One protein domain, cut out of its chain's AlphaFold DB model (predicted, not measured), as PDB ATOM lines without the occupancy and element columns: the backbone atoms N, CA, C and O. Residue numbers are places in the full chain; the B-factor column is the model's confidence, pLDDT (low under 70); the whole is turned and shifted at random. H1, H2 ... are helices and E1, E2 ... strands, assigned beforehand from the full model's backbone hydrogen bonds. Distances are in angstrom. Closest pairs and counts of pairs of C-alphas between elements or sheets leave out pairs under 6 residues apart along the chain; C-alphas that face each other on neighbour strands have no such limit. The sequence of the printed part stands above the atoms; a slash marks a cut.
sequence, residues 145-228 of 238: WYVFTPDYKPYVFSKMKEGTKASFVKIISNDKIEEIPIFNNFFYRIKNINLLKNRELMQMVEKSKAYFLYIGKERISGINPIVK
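Overview. This is residues 145 to 228 of the 238 residues of the protein "N-acetyltransferase domain-containing protein" of Bacteroidetes bacterium (UniProt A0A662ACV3). A small sheet of three strands, E1, E5 and E4, forms the core; the long hairpin of E2 and E3 runs past its E4 edge, and two short helices, H1 and H2, graze the sheet on the way from E4 to E5. A wide loop, residues 149 to 165, arcs from E1 to E2. The printed part has 84 residues with two named helices and five named strands, in the order E1, E2, E3, E4, H1, H2, E5; the three-stranded sheet is mixed, E2 and E3 are antiparallel, and the class is mixed, helices and strands. The whole is compact, with a radius of gyration of the C-alphas of 12.7 A, and spans 37 by 31 by 21 A.

Along the chain. The sheet holds E1, residues 145 to 148, E5, residues 211 to 216, and E4, residues 186 to 190. E1 begins at C-alpha 145 (-25.517, 4.517, -13.837), and E5, 16.2 A long, ends at C-alpha 216 (-21.552, 3.421, -19.394). The longest strands are E2, residues 166 to 173, 22.0 A, and E3, residues 176 to 183, 22.1 A. H1 is residues 193 to 197, and H2, residues 199 to 208, is 14.1 A long, from C-alpha 199 at (-15.555, 22.043, -21.343).

Arrangement. E5 is the inner strand of the sheet. It is antiparallel to E1 at 154 degrees, with N 146 and O 214 within hydrogen-bond range at 2.9 A. It is parallel to E4 at 13 degrees, with N 187 and O 211 at 2.9 A. E4, H1, H2 and E5 form a strand-helix-strand unit, two parallel neighbour strands with helices between, and its crossover is right-handed. H1 and H2 are on the sheet but only graze it, with residues 193 to 196 and 201 to 208. The two helices are close but not clearly touching; their closest C-alphas, Leu 196 and Met 202, are 6.9 A apart. Every O i to N i+4 pair in H2 is within hydrogen-bond range; H1 has 0 of 1, but 2 of 2 O i to N i+3 pairs. The closest C-alphas of E3 and E4, those of Pro 181 and Tyr 188, are 5.5 A apart, and the two strands have 8 pairs of C-alphas within 8 A. E2 and E3 form an antiparallel hairpin at 153 degrees, with N 169 and O 180 at 2.9 A. E3 and E5 are apart.

Size, cuts and confidence. The C-alphas farthest apart, those of Ser 158 and Asp 175, are 38.1 A from each other. The printed part has no cut. The link from E1 to E2, 17 residues, is long; the other links are tight. Mean pLDDT of the printed part is 71.6, and it is under 70 at residues 149 to 168, 172 to 177, 183 to 188 and 208 to 210.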
ATOM      1  N   TRP A 145     -24.712   3.306 -13.743       91.38
ATOM      2  CA  TRP A 145     -25.517   4.517 -13.837       91.38
ATOM      3  C   TRP A 145     -25.053   5.495 -12.768       91.38
ATOM      4  O   TRP A 145     -25.057   5.167 -11.581       91.38
ATOM      5  N   TYR A 146     -24.683   6.699 -13.182       87.00
ATOM      6  CA  TYR A 146     -24.243   7.764 -12.290       87.00
ATOM      7  C   TYR A 146     -25.070   9.013 -12.537       87.00
ATOM      8  O   TYR A 146     -25.316   9.376 -13.687       87.00
ATOM      9  N   VAL A 147     -25.460   9.682 -11.458       81.31
ATOM     10  CA  VAL A 147     -26.113  10.987 -11.511       81.31
ATOM     11  C   VAL A 147     -25.171  11.996 -10.894       81.31
ATOM     12  O   VAL A 147     -24.688  11.792  -9.782       81.31
ATOM     13  N   PHE A 148     -24.941  13.079 -11.619       75.38
ATOM     14  CA  PHE A 148     -24.061  14.150 -11.190       75.38
ATOM     15  C   PHE A 148     -24.827  15.453 -11.067       75.38
ATOM     16  O   PHE A 148     -25.650  15.793 -11.921       75.38
ATOM     17  N   THR A 149     -24.517  16.186 -10.007       66.50
ATOM     18  CA  THR A 149     -24.724  17.628  -9.952       66.50
ATOM     19  C   THR A 149     -23.545  18.340 -10.619       66.50
ATOM     20  O   THR A 149     -22.476  17.739 -10.765       66.50
ATOM     21  N   PRO A 150     -23.687  19.625 -10.988       61.41
ATOM     22  CA  PRO A 150     -22.568  20.406 -11.510       61.41
ATOM     23  C   PRO A 150     -21.358  20.481 -10.565       61.41
ATOM     24  O   PRO A 150     -20.238  20.644 -11.026       61.41
ATOM     25  N   ASP A 151     -21.561  20.328  -9.252       60.94
ATOM     26  CA  ASP A 151     -20.500  20.304  -8.238       60.94
ATOM     27  C   ASP A 151     -20.035  18.884  -7.848       60.94
ATOM     28  O   ASP A 151     -19.350  18.721  -6.840       60.94
ATOM     29  N   TYR A 152     -20.388  17.855  -8.634       55.56
ATOM     30  CA  TYR A 152     -20.008  16.445  -8.438       55.56
ATOM     31  C   TYR A 152     -20.388  15.845  -7.069       55.56
ATOM     32  O   TYR A 152     -19.806  14.845  -6.640       55.56
ATOM     33  N   LYS A 153     -21.387  16.404  -6.377       54.12
ATOM     34  CA  LYS A 153     -21.849  15.887  -5.083       54.12
ATOM     35  C   LYS A 153     -22.988  14.873  -5.255       54.12
ATOM     36  O   LYS A 153     -23.894  15.097  -6.057       54.12
ATOM     37  N   PRO A 154     -23.004  13.768  -4.482       46.44
ATOM     38  CA  PRO A 154     -24.146  12.861  -4.450       46.44
ATOM     39  C   PRO A 154     -25.335  13.577  -3.797       46.44
ATOM     40  O   PRO A 154     -25.303  13.891  -2.609       46.44
ATOM     41  N   TYR A 155     -26.371  13.886  -4.579       52.81
ATOM     42  CA  TYR A 155     -27.476  14.735  -4.127       52.81
ATOM     43  C   TYR A 155     -28.700  13.941  -3.653       52.81
ATOM     44  O   TYR A 155     -29.130  12.974  -4.286       52.81
ATOM     45  N   VAL A 156     -29.294  14.408  -2.551       42.66
ATOM     46  CA  VAL A 156     -30.535  13.908  -1.941       42.66
ATOM     47  C   VAL A 156     -31.692  14.790  -2.424       42.66
ATOM     48  O   VAL A 156     -31.693  15.999  -2.229       42.66
ATOM     49  N   PHE A 157     -32.658  14.199  -3.127       53.94
ATOM     50  CA  PHE A 157     -33.612  14.937  -3.960       53.94
ATOM     51  C   PHE A 157     -34.828  15.501  -3.197       53.94
ATOM     52  O   PHE A 157     -35.523  14.752  -2.514       53.94
ATOM     53  N   SER A 158     -35.181  16.768  -3.457       40.25
ATOM     54  CA  SER A 158     -36.521  17.346  -3.244       40.25
ATOM     55  C   SER A 158     -37.099  17.778  -4.604       40.25
ATOM     56  O   SER A 158     -36.624  18.739  -5.195       40.25
ATOM     57  N   LYS A 159     -38.052  16.991  -5.126       43.78
ATOM     58  CA  LYS A 159     -38.930  17.161  -6.314       43.78
ATOM     59  C   LYS A 159     -38.583  18.276  -7.338       43.78
ATOM     60  O   LYS A 159     -38.651  19.460  -7.029       43.78
ATOM     61  N   MET A 160     -38.336  17.908  -8.604       49.81
ATOM     62  CA  MET A 160     -38.146  18.880  -9.699       49.81
ATOM     63  C   MET A 160     -39.467  19.565 -10.065       49.81
ATOM     64  O   MET A 160     -40.526  18.937 -10.018       49.81
ATOM     65  N   LYS A 161     -39.399  20.830 -10.498       50.03
ATOM     66  CA  LYS A 161     -40.534  21.506 -11.141       50.03
ATOM     67  C   LYS A 161     -40.751  20.916 -12.536       50.03
ATOM     68  O   LYS A 161     -39.803  20.740 -13.297       50.03
ATOM     69  N   GLU A 162     -41.998  20.591 -12.853       54.09
ATOM     70  CA  GLU A 162     -42.390  20.170 -14.192       54.09
ATOM     71  C   GLU A 162     -42.162  21.322 -15.174       54.09
ATOM     72  O   GLU A 162     -42.496  22.472 -14.897       54.09
ATOM     73  N   GLY A 163     -41.564  21.019 -16.316       52.59
ATOM     74  CA  GLY A 163     -41.392  21.970 -17.403       52.59
ATOM     75  C   GLY A 163     -41.717  21.328 -18.746       52.59
ATOM     76  O   GLY A 163     -41.740  20.101 -18.899       52.59
ATOM     77  N   THR A 164     -42.039  22.186 -19.702       50.62
ATOM     78  CA  THR A 164     -42.906  21.872 -20.840       50.62
ATOM     79  C   THR A 164     -42.167  21.548 -22.138       50.62
ATOM     80  O   THR A 164     -42.818  21.185 -23.114       50.62
ATOM     81  N   LYS A 165     -40.828  21.651 -22.197       60.47
ATOM     82  CA  LYS A 165     -40.080  21.519 -23.462       60.47
ATOM     83  C   LYS A 165     -38.948  20.490 -23.386       60.47
ATOM     84  O   LYS A 165     -38.056  20.591 -22.552       60.47
ATOM     85  N   ALA A 166     -38.994  19.528 -24.307       62.28
ATOM     86  CA  ALA A 166     -37.874  18.665 -24.661       62.28
ATOM     87  C   ALA A 166     -37.079  19.321 -25.802       62.28
ATOM     88  O   ALA A 166     -37.655  19.626 -26.854       62.28
ATOM     89  N   SER A 167     -35.782  19.536 -25.603       69.44
ATOM     90  CA  SER A 167     -34.850  20.057 -26.612       69.44
ATOM     91  C   SER A 167     -33.661  19.107 -26.794       69.44
ATOM     92  O   SER A 167     -33.581  18.067 -26.142       69.44
ATOM     93  N   PHE A 168     -32.756  19.433 -27.716       68.06
ATOM     94  CA  PHE A 168     -31.532  18.673 -27.959       68.06
ATOM     95  C   PHE A 168     -30.350  19.627 -28.034       68.06
ATOM     96  O   PHE A 168     -30.484  20.728 -28.571       68.06
ATOM     97  N   VAL A 169     -29.195  19.185 -27.547       70.75
ATOM     98  CA  VAL A 169     -27.909  19.837 -27.809       70.75
ATOM     99  C   VAL A 169     -27.044  18.880 -28.608       70.75
ATOM    100  O   VAL A 169     -26.937  17.702 -28.275       70.75
ATOM    101  N   LYS A 170     -26.463  19.392 -29.692       74.19
ATOM    102  CA  LYS A 170     -25.499  18.670 -30.520       74.19
ATOM    103  C   LYS A 170     -24.110  18.973 -29.998       74.19
ATOM    104  O   LYS A 170     -23.726  20.136 -29.958       74.19
ATOM    105  N   ILE A 171     -23.379  17.937 -29.618       71.62
ATOM    106  CA  ILE A 171     -22.002  18.065 -29.143       71.62
ATOM    107  C   ILE A 171     -21.109  17.286 -30.080       71.62
ATOM    108  O   ILE A 171     -21.390  16.134 -30.402       71.62
ATOM    109  N   ILE A 172     -20.031  17.924 -30.514       69.19
ATOM    110  CA  ILE A 172     -18.995  17.261 -31.292       69.19
ATOM    111  C   ILE A 172     -17.972  16.704 -30.303       69.19
ATOM    112  O   ILE A 172     -17.378  17.442 -29.513       69.19
ATOM    113  N   SER A 173     -17.782  15.389 -30.320       64.94
ATOM    114  CA  SER A 173     -16.742  14.707 -29.550       64.94
ATOM    115  C   SER A 173     -16.101  13.635 -30.414       64.94
ATOM    116  O   SER A 173     -16.802  12.772 -30.939       64.94
ATOM    117  N   ASN A 174     -14.773  13.690 -30.562       63.88
ATOM    118  CA  ASN A 174     -13.992  12.742 -31.365       63.88
ATOM    119  C   ASN A 174     -14.603  12.522 -32.767       63.88
ATOM    120  O   ASN A 174     -14.884  11.386 -33.150       63.88
ATOM    121  N   ASP A 175     -14.898  13.620 -33.471       60.91
ATOM    122  CA  ASP A 175     -15.490  13.648 -34.820       60.91
ATOM    123  C   ASP A 175     -16.874  12.989 -34.959       60.91
ATOM    124  O   ASP A 175     -17.352  12.728 -36.064       60.91
ATOM    125  N   LYS A 176     -17.568  12.750 -33.839       67.38
ATOM    126  CA  LYS A 176     -18.962  12.295 -33.813       67.38
ATOM    127  C   LYS A 176     -19.867  13.386 -33.262       67.38
ATOM    128  O   LYS A 176     -19.563  14.007 -32.246       67.38
ATOM    129  N   ILE A 177     -21.002  13.586 -33.929       68.06
ATOM    130  CA  ILE A 177     -22.088  14.432 -33.432       68.06
ATOM    131  C   ILE A 177     -22.949  13.577 -32.502       68.06
ATOM    132  O   ILE A 177     -23.622  12.647 -32.950       68.06
ATOM    133  N   GLU A 178     -22.937  13.899 -31.213       72.31
ATOM    134  CA  GLU A 178     -23.832  13.315 -30.219       72.31
ATOM    135  C   GLU A 178     -25.003  14.278 -29.961       72.31
ATOM    136  O   GLU A 178     -24.809  15.429 -29.571       72.31
ATOM    137  N   GLU A 179     -26.235  13.816 -30.195       74.81
ATOM    138  CA  GLU A 179     -27.455  14.537 -29.816       74.81
ATOM    139  C   GLU A 179     -27.854  14.155 -28.390       74.81
ATOM    140  O   GLU A 179     -28.296  13.031 -28.137       74.81
ATOM    141  N   ILE A 180     -27.719  15.100 -27.461       74.00
ATOM    142  CA  ILE A 180     -28.077  14.919 -26.055       74.00
ATOM    143  C   ILE A 180     -29.463  15.524 -25.816       74.00
ATOM    144  O   ILE A 180     -29.628  16.741 -25.958       74.00
ATOM    145  N   PRO A 181     -30.469  14.714 -25.444       71.56
ATOM    146  CA  PRO A 181     -31.774  15.224 -25.058       71.56
ATOM    147  C   PRO A 181     -31.678  16.052 -23.775       71.56
ATOM    148  O   PRO A 181     -31.048  15.629 -22.800       71.56
ATOM    149  N   ILE A 182     -32.356  17.197 -23.765       72.38
ATOM    150  CA  ILE A 182     -32.478  18.068 -22.601       72.38
ATOM    151  C   ILE A 182     -33.941  18.185 -22.199       72.38
ATOM    152  O   ILE A 182     -34.795  18.574 -22.997       72.38
ATOM    153  N   PHE A 183     -34.215  17.887 -20.931       69.31
ATOM    154  CA  PHE A 183     -35.539  18.022 -20.331       69.31
ATOM    155  C   PHE A 183     -35.438  18.916 -19.098       69.31
ATOM    156  O   PHE A 183     -34.909  18.483 -18.085       69.31
ATOM    157  N   ASN A 184     -35.930  20.156 -19.167       64.25
ATOM    158  CA  ASN A 184     -35.970  21.080 -18.018       64.25
ATOM    159  C   ASN A 184     -34.630  21.200 -17.269       64.25
ATOM    160  O   ASN A 184     -34.581  21.033 -16.053       64.25
ATOM    161  N   ASN A 185     -33.547  21.471 -18.006       63.59
ATOM    162  CA  ASN A 185     -32.177  21.492 -17.483       63.59
ATOM    163  C   ASN A 185     -31.722  20.113 -16.965       63.59
ATOM    164  O   ASN A 185     -31.090  19.999 -15.923       63.59
ATOM    165  N   PHE A 186     -32.042  19.039 -17.681       68.75
ATOM    166  CA  PHE A 186     -31.514  17.702 -17.416       68.75
ATOM    167  C   PHE A 186     -30.905  17.140 -18.694       68.75
ATOM    168  O   PHE A 186     -31.636  16.917 -19.658       68.75
ATOM    169  N   PHE A 187     -29.591  16.911 -18.702       66.12
ATOM    170  CA  PHE A 187     -28.875  16.318 -19.832       66.12
ATOM    171  C   PHE A 187     -28.954  14.792 -19.722       66.12
ATOM    172  O   PHE A 187     -28.377  14.181 -18.817       66.12
ATOM    173  N   TYR A 188     -29.699  14.159 -20.625       65.38
ATOM    174  CA  TYR A 188     -29.974  12.729 -20.524       65.38
ATOM    175  C   TYR A 188     -28.968  11.856 -21.288       65.38
ATOM    176  O   TYR A 188     -28.718  12.069 -22.472       65.38
ATOM    177  N   ARG A 189     -28.508  10.786 -20.615       70.12
ATOM    178  CA  ARG A 189     -27.825   9.607 -21.179       70.12
ATOM    179  C   ARG A 189     -26.547   9.948 -21.941       70.12
ATOM    180  O   ARG A 189     -26.392   9.599 -23.109       70.12
ATOM    181  N   ILE A 190     -25.599  10.545 -21.224       75.44
ATOM    182  CA  ILE A 190     -24.208  10.611 -21.675       75.44
ATOM    183  C   ILE A 190     -23.671   9.176 -21.689       75.44
ATOM    184  O   ILE A 190     -23.654   8.510 -20.652       75.44
ATOM    185  N   LYS A 191     -23.283   8.673 -22.863       72.81
ATOM    186  CA  LYS A 191     -22.762   7.299 -23.028       72.81
ATOM    187  C   LYS A 191     -21.240   7.257 -23.094       72.81
ATOM    188  O   LYS A 191     -20.632   6.253 -22.745       72.81
ATOM    189  N   ASN A 192     -20.634   8.357 -23.528       77.81
ATOM    190  CA  ASN A 192     -19.199   8.499 -23.686       77.81
ATOM    191  C   ASN A 192     -18.624   9.274 -22.500       77.81
ATOM    192  O   ASN A 192     -18.893  10.462 -22.335       77.81
ATOM    193  N   ILE A 193     -17.805   8.615 -21.681       78.31
ATOM    194  CA  ILE A 193     -17.202   9.249 -20.503       78.31
ATOM    195  C   ILE A 193     -16.298  10.438 -20.868       78.31
ATOM    196  O   ILE A 193     -16.124  11.349 -20.063       78.31
ATOM    197  N   ASN A 194     -15.759  10.488 -22.092       79.19
ATOM    198  CA  ASN A 194     -14.947  11.622 -22.536       79.19
ATOM    199  C   ASN A 194     -15.768  12.903 -22.713       79.19
ATOM    200  O   ASN A 194     -15.198  13.987 -22.615       79.19
ATOM    201  N   LEU A 195     -17.093  12.813 -22.885       77.25
ATOM    202  CA  LEU A 195     -17.952  13.997 -22.856       77.25
ATOM    203  C   LEU A 195     -17.923  14.695 -21.495       77.25
ATOM    204  O   LEU A 195     -18.073  15.909 -21.445       77.25
ATOM    205  N   LEU A 196     -17.633  13.977 -20.405       75.62
ATOM    206  CA  LEU A 196     -17.445  14.592 -19.086       75.62
ATOM    207  C   LEU A 196     -16.190  15.475 -19.015       75.62
ATOM    208  O   LEU A 196     -16.031  16.246 -18.076       75.62
ATOM    209  N   LYS A 197     -15.293  15.368 -20.004       78.81
ATOM    210  CA  LYS A 197     -14.124  16.243 -20.171       78.81
ATOM    211  C   LYS A 197     -14.398  17.394 -21.147       78.81
ATOM    212  O   LYS A 197     -13.538  18.255 -21.318       78.81
ATOM    213  N   ASN A 198     -15.558  17.420 -21.812       80.81
ATOM    214  CA  ASN A 198     -15.906  18.485 -22.746       80.81
ATOM    215  C   ASN A 198     -16.264  19.759 -21.965       80.81
ATOM    216  O   ASN A 198     -17.280  19.825 -21.273       80.81
ATOM    217  N   ARG A 199     -15.419  20.787 -22.092       80.25
ATOM    218  CA  ARG A 199     -15.555  22.043 -21.343       80.25
ATOM    219  C   ARG A 199     -16.854  22.789 -21.654       80.25
ATOM    220  O   ARG A 199     -17.439  23.359 -20.742       80.25
ATOM    221  N   GLU A 200     -17.298  22.789 -22.908       80.38
ATOM    222  CA  GLU A 200     -18.533  23.466 -23.318       80.38
ATOM    223  C   GLU A 200     -19.753  22.796 -22.680       80.38
ATOM    224  O   GLU A 200     -20.559  23.471 -22.040       80.38
ATOM    225  N   LEU A 201     -19.827  21.462 -22.746       78.25
ATOM    226  CA  LEU A 201     -20.876  20.688 -22.082       78.25
ATOM    227  C   LEU A 201     -20.910  20.972 -20.581       78.25
ATOM    228  O   LEU A 201     -21.971  21.273 -20.036       78.25
ATOM    229  N   MET A 202     -19.754  20.913 -19.920       78.12
ATOM    230  CA  MET A 202     -19.678  21.138 -18.476       78.12
ATOM    231  C   MET A 202     -20.086  22.567 -18.100       78.12
ATOM    232  O   MET A 202     -20.858  22.749 -17.163       78.12
ATOM    233  N   GLN A 203     -19.699  23.578 -18.885       79.19
ATOM    234  CA  GLN A 203     -20.163  24.955 -18.682       79.19
ATOM    235  C   GLN A 203     -21.674  25.109 -18.880       79.19
ATOM    236  O   GLN A 203     -22.318  25.866 -18.151       79.19
ATOM    237  N   MET A 204     -22.262  24.418 -19.862       75.94
ATOM    238  CA  MET A 204     -23.712  24.426 -20.062       75.94
ATOM    239  C   MET A 204     -24.435  23.787 -18.876       75.94
ATOM    240  O   MET A 204     -25.417  24.350 -18.388       75.94
ATOM    241  N   VAL A 205     -23.932  22.650 -18.393       73.31
ATOM    242  CA  VAL A 205     -24.449  21.944 -17.212       73.31
ATOM    243  C   VAL A 205     -24.389  22.843 -15.974       73.31
ATOM    244  O   VAL A 205     -25.404  23.020 -15.298       73.31
ATOM    245  N   GLU A 206     -23.248  23.484 -15.717       74.69
ATOM    246  CA  GLU A 206     -23.063  24.421 -14.602       74.69
ATOM    247  C   GLU A 206     -24.015  25.620 -14.676       74.69
ATOM    248  O   GLU A 206     -24.755  25.882 -13.724       74.69
ATOM    249  N   LYS A 207     -24.061  26.318 -15.819       74.62
ATOM    250  CA  LYS A 207     -24.917  27.505 -16.007       74.62
ATOM    251  C   LYS A 207     -26.398  27.191 -15.839       74.62
ATOM    252  O   LYS A 207     -27.143  27.991 -15.275       74.62
ATOM    253  N   SER A 208     -26.832  26.035 -16.332       67.56
ATOM    254  CA  SER A 208     -28.232  25.612 -16.251       67.56
ATOM    255  C   SER A 208     -28.599  24.988 -14.902       67.56
ATOM    256  O   SER A 208     -29.775  24.681 -14.683       67.56
ATOM    257  N   LYS A 209     -27.620  24.818 -13.994       66.94
ATOM    258  CA  LYS A 209     -27.750  24.023 -12.761       66.94
ATOM    259  C   LYS A 209     -28.328  22.637 -13.056       66.94
ATOM    260  O   LYS A 209     -29.158  22.124 -12.305       66.94
ATOM    261  N   ALA A 210     -27.938  22.087 -14.200       67.69
ATOM    262  CA  ALA A 210     -28.484  20.854 -14.711       67.69
ATOM    263  C   ALA A 210     -27.808  19.637 -14.107       67.69
ATOM    264  O   ALA A 210     -26.666  19.685 -13.663       67.69
ATOM    265  N   TYR A 211     -28.506  18.512 -14.166       72.25
ATOM    266  CA  TYR A 211     -27.945  17.217 -13.810       72.25
ATOM    267  C   TYR A 211     -27.642  16.438 -15.083       72.25
ATOM    268  O   TYR A 211     -28.330  16.605 -16.098       72.25
ATOM    269  N   PHE A 212     -26.643  15.561 -15.019       75.81
ATOM    270  CA  PHE A 212     -26.395  14.598 -16.085       75.81
ATOM    271  C   PHE A 212     -26.425  13.169 -15.567       75.81
ATOM    272  O   PHE A 212     -25.904  12.850 -14.495       75.81
ATOM    273  N   LEU A 213     -27.059  12.311 -16.363       79.75
ATOM    274  CA  LEU A 213     -27.077  10.871 -16.162       79.75
ATOM    275  C   LEU A 213     -26.066  10.241 -17.116       79.75
ATOM    276  O   LEU A 213     -26.293  10.199 -18.330       79.75
ATOM    277  N   TYR A 214     -24.961   9.752 -16.562       84.38
ATOM    278  CA  TYR A 214     -23.985   8.961 -17.304       84.38
ATOM    279  C   TYR A 214     -24.323   7.475 -17.167       84.38
ATOM    280  O   TYR A 214     -24.548   6.975 -16.060       84.38
ATOM    281  N   ILE A 215     -24.386   6.781 -18.305       86.19
ATOM    282  CA  ILE A 215     -24.693   5.351 -18.396       86.19
ATOM    283  C   ILE A 215     -23.628   4.709 -19.278       86.19
ATOM    284  O   ILE A 215     -23.677   4.839 -20.503       86.19
ATOM    285  N   GLY A 216     -22.682   4.001 -18.667       88.44
ATOM    286  CA  GLY A 216     -21.552   3.421 -19.394       88.44
ATOM    287  C   GLY A 216     -20.858   2.280 -18.659       88.44
ATOM    288  O   GLY A 216     -21.232   1.912 -17.545       88.44
ATOM    289  N   LYS A 217     -19.873   1.665 -19.317       90.50
ATOM    290  CA  LYS A 217     -19.131   0.508 -18.777       90.50
ATOM    291  C   LYS A 217     -18.088   0.950 -17.756       90.50
ATOM    292  O   LYS A 217     -17.743   0.206 -16.838       90.50
ATOM    293  N   GLU A 218     -17.585   2.161 -17.929       90.00
ATOM    294  CA  GLU A 218     -16.482   2.706 -17.171       90.00
ATOM    295  C   GLU A 218     -16.895   2.979 -15.720       90.00
ATOM    296  O   GLU A 218     -18.034   3.351 -15.402       90.00
ATOM    297  N   ARG A 219     -15.944   2.755 -14.811       88.56
ATOM    298  CA  ARG A 219     -16.067   3.194 -13.425       88.56
ATOM    299  C   ARG A 219     -15.498   4.590 -13.281       88.56
ATOM    300  O   ARG A 219     -14.464   4.900 -13.866       88.56
ATOM    301  N   ILE A 220     -16.160   5.403 -12.468       83.94
ATOM    302  CA  ILE A 220     -15.689   6.745 -12.143       83.94
ATOM    303  C   ILE A 220     -15.017   6.670 -10.776       83.94
ATOM    304  O   ILE A 220     -15.637   6.273  -9.792       83.94
ATOM    305  N   SER A 221     -13.717   6.971 -10.738       83.38
ATOM    306  CA  SER A 221     -12.918   6.863  -9.514       83.38
ATOM    307  C   SER A 221     -13.511   7.728  -8.401       83.38
ATOM    308  O   SER A 221     -13.877   8.875  -8.639       83.38
ATOM    309  N   GLY A 222     -13.623   7.164  -7.196       82.31
ATOM    310  CA  GLY A 222     -14.169   7.853  -6.024       82.31
ATOM    311  C   GLY A 222     -15.693   8.021  -6.006       82.31
ATOM    312  O   GLY A 222     -16.211   8.615  -5.065       82.31
ATOM    313  N   ILE A 223     -16.424   7.503  -7.002       82.81
ATOM    314  CA  ILE A 223     -17.874   7.696  -7.116       82.81
ATOM    315  C   ILE A 223     -18.563   6.346  -7.296       82.81
ATOM    316  O   ILE A 223     -18.220   5.557  -8.174       82.81
ATOM    317  N   ASN A 224     -19.565   6.081  -6.458       86.19
ATOM    318  CA  ASN A 224     -20.381   4.876  -6.566       86.19
ATOM    319  C   ASN A 224     -21.546   5.103  -7.541       86.19
ATOM    320  O   ASN A 224     -22.177   6.161  -7.499       86.19
ATOM    321  N   PRO A 225     -21.872   4.121  -8.401       90.50
ATOM    322  CA  PRO A 225     -23.057   4.214  -9.235       90.50
ATOM    323  C   PRO A 225     -24.326   4.159  -8.381       90.50
ATOM    324  O   PRO A 225     -24.390   3.417  -7.400       90.50
ATOM    325  N   ILE A 226     -25.359   4.893  -8.796       90.94
ATOM    326  CA  ILE A 226     -26.684   4.854  -8.157       90.94
ATOM    327  C   ILE A 226     -27.395   3.518  -8.401       90.94
ATOM    328  O   ILE A 226     -28.210   3.084  -7.592       90.94
ATOM    329  N   VAL A 227     -27.094   2.865  -9.526       94.06
ATOM    330  CA  VAL A 227     -27.576   1.530  -9.882       94.06
ATOM    331  C   VAL A 227     -26.654   0.914 -10.934       94.06
ATOM    332  O   VAL A 227     -25.962   1.615 -11.677       94.06
ATOM    333  N   LYS A 228     -26.650  -0.416 -11.008       96.19
ATOM    334  CA  LYS A 228     -26.014  -1.176 -12.081       96.19
ATOM    335  C   LYS A 228     -27.067  -1.886 -12.922       96.19
ATOM    336  O   LYS A 228     -28.048  -2.425 -12.402       96.19
TER     337      LYS A 228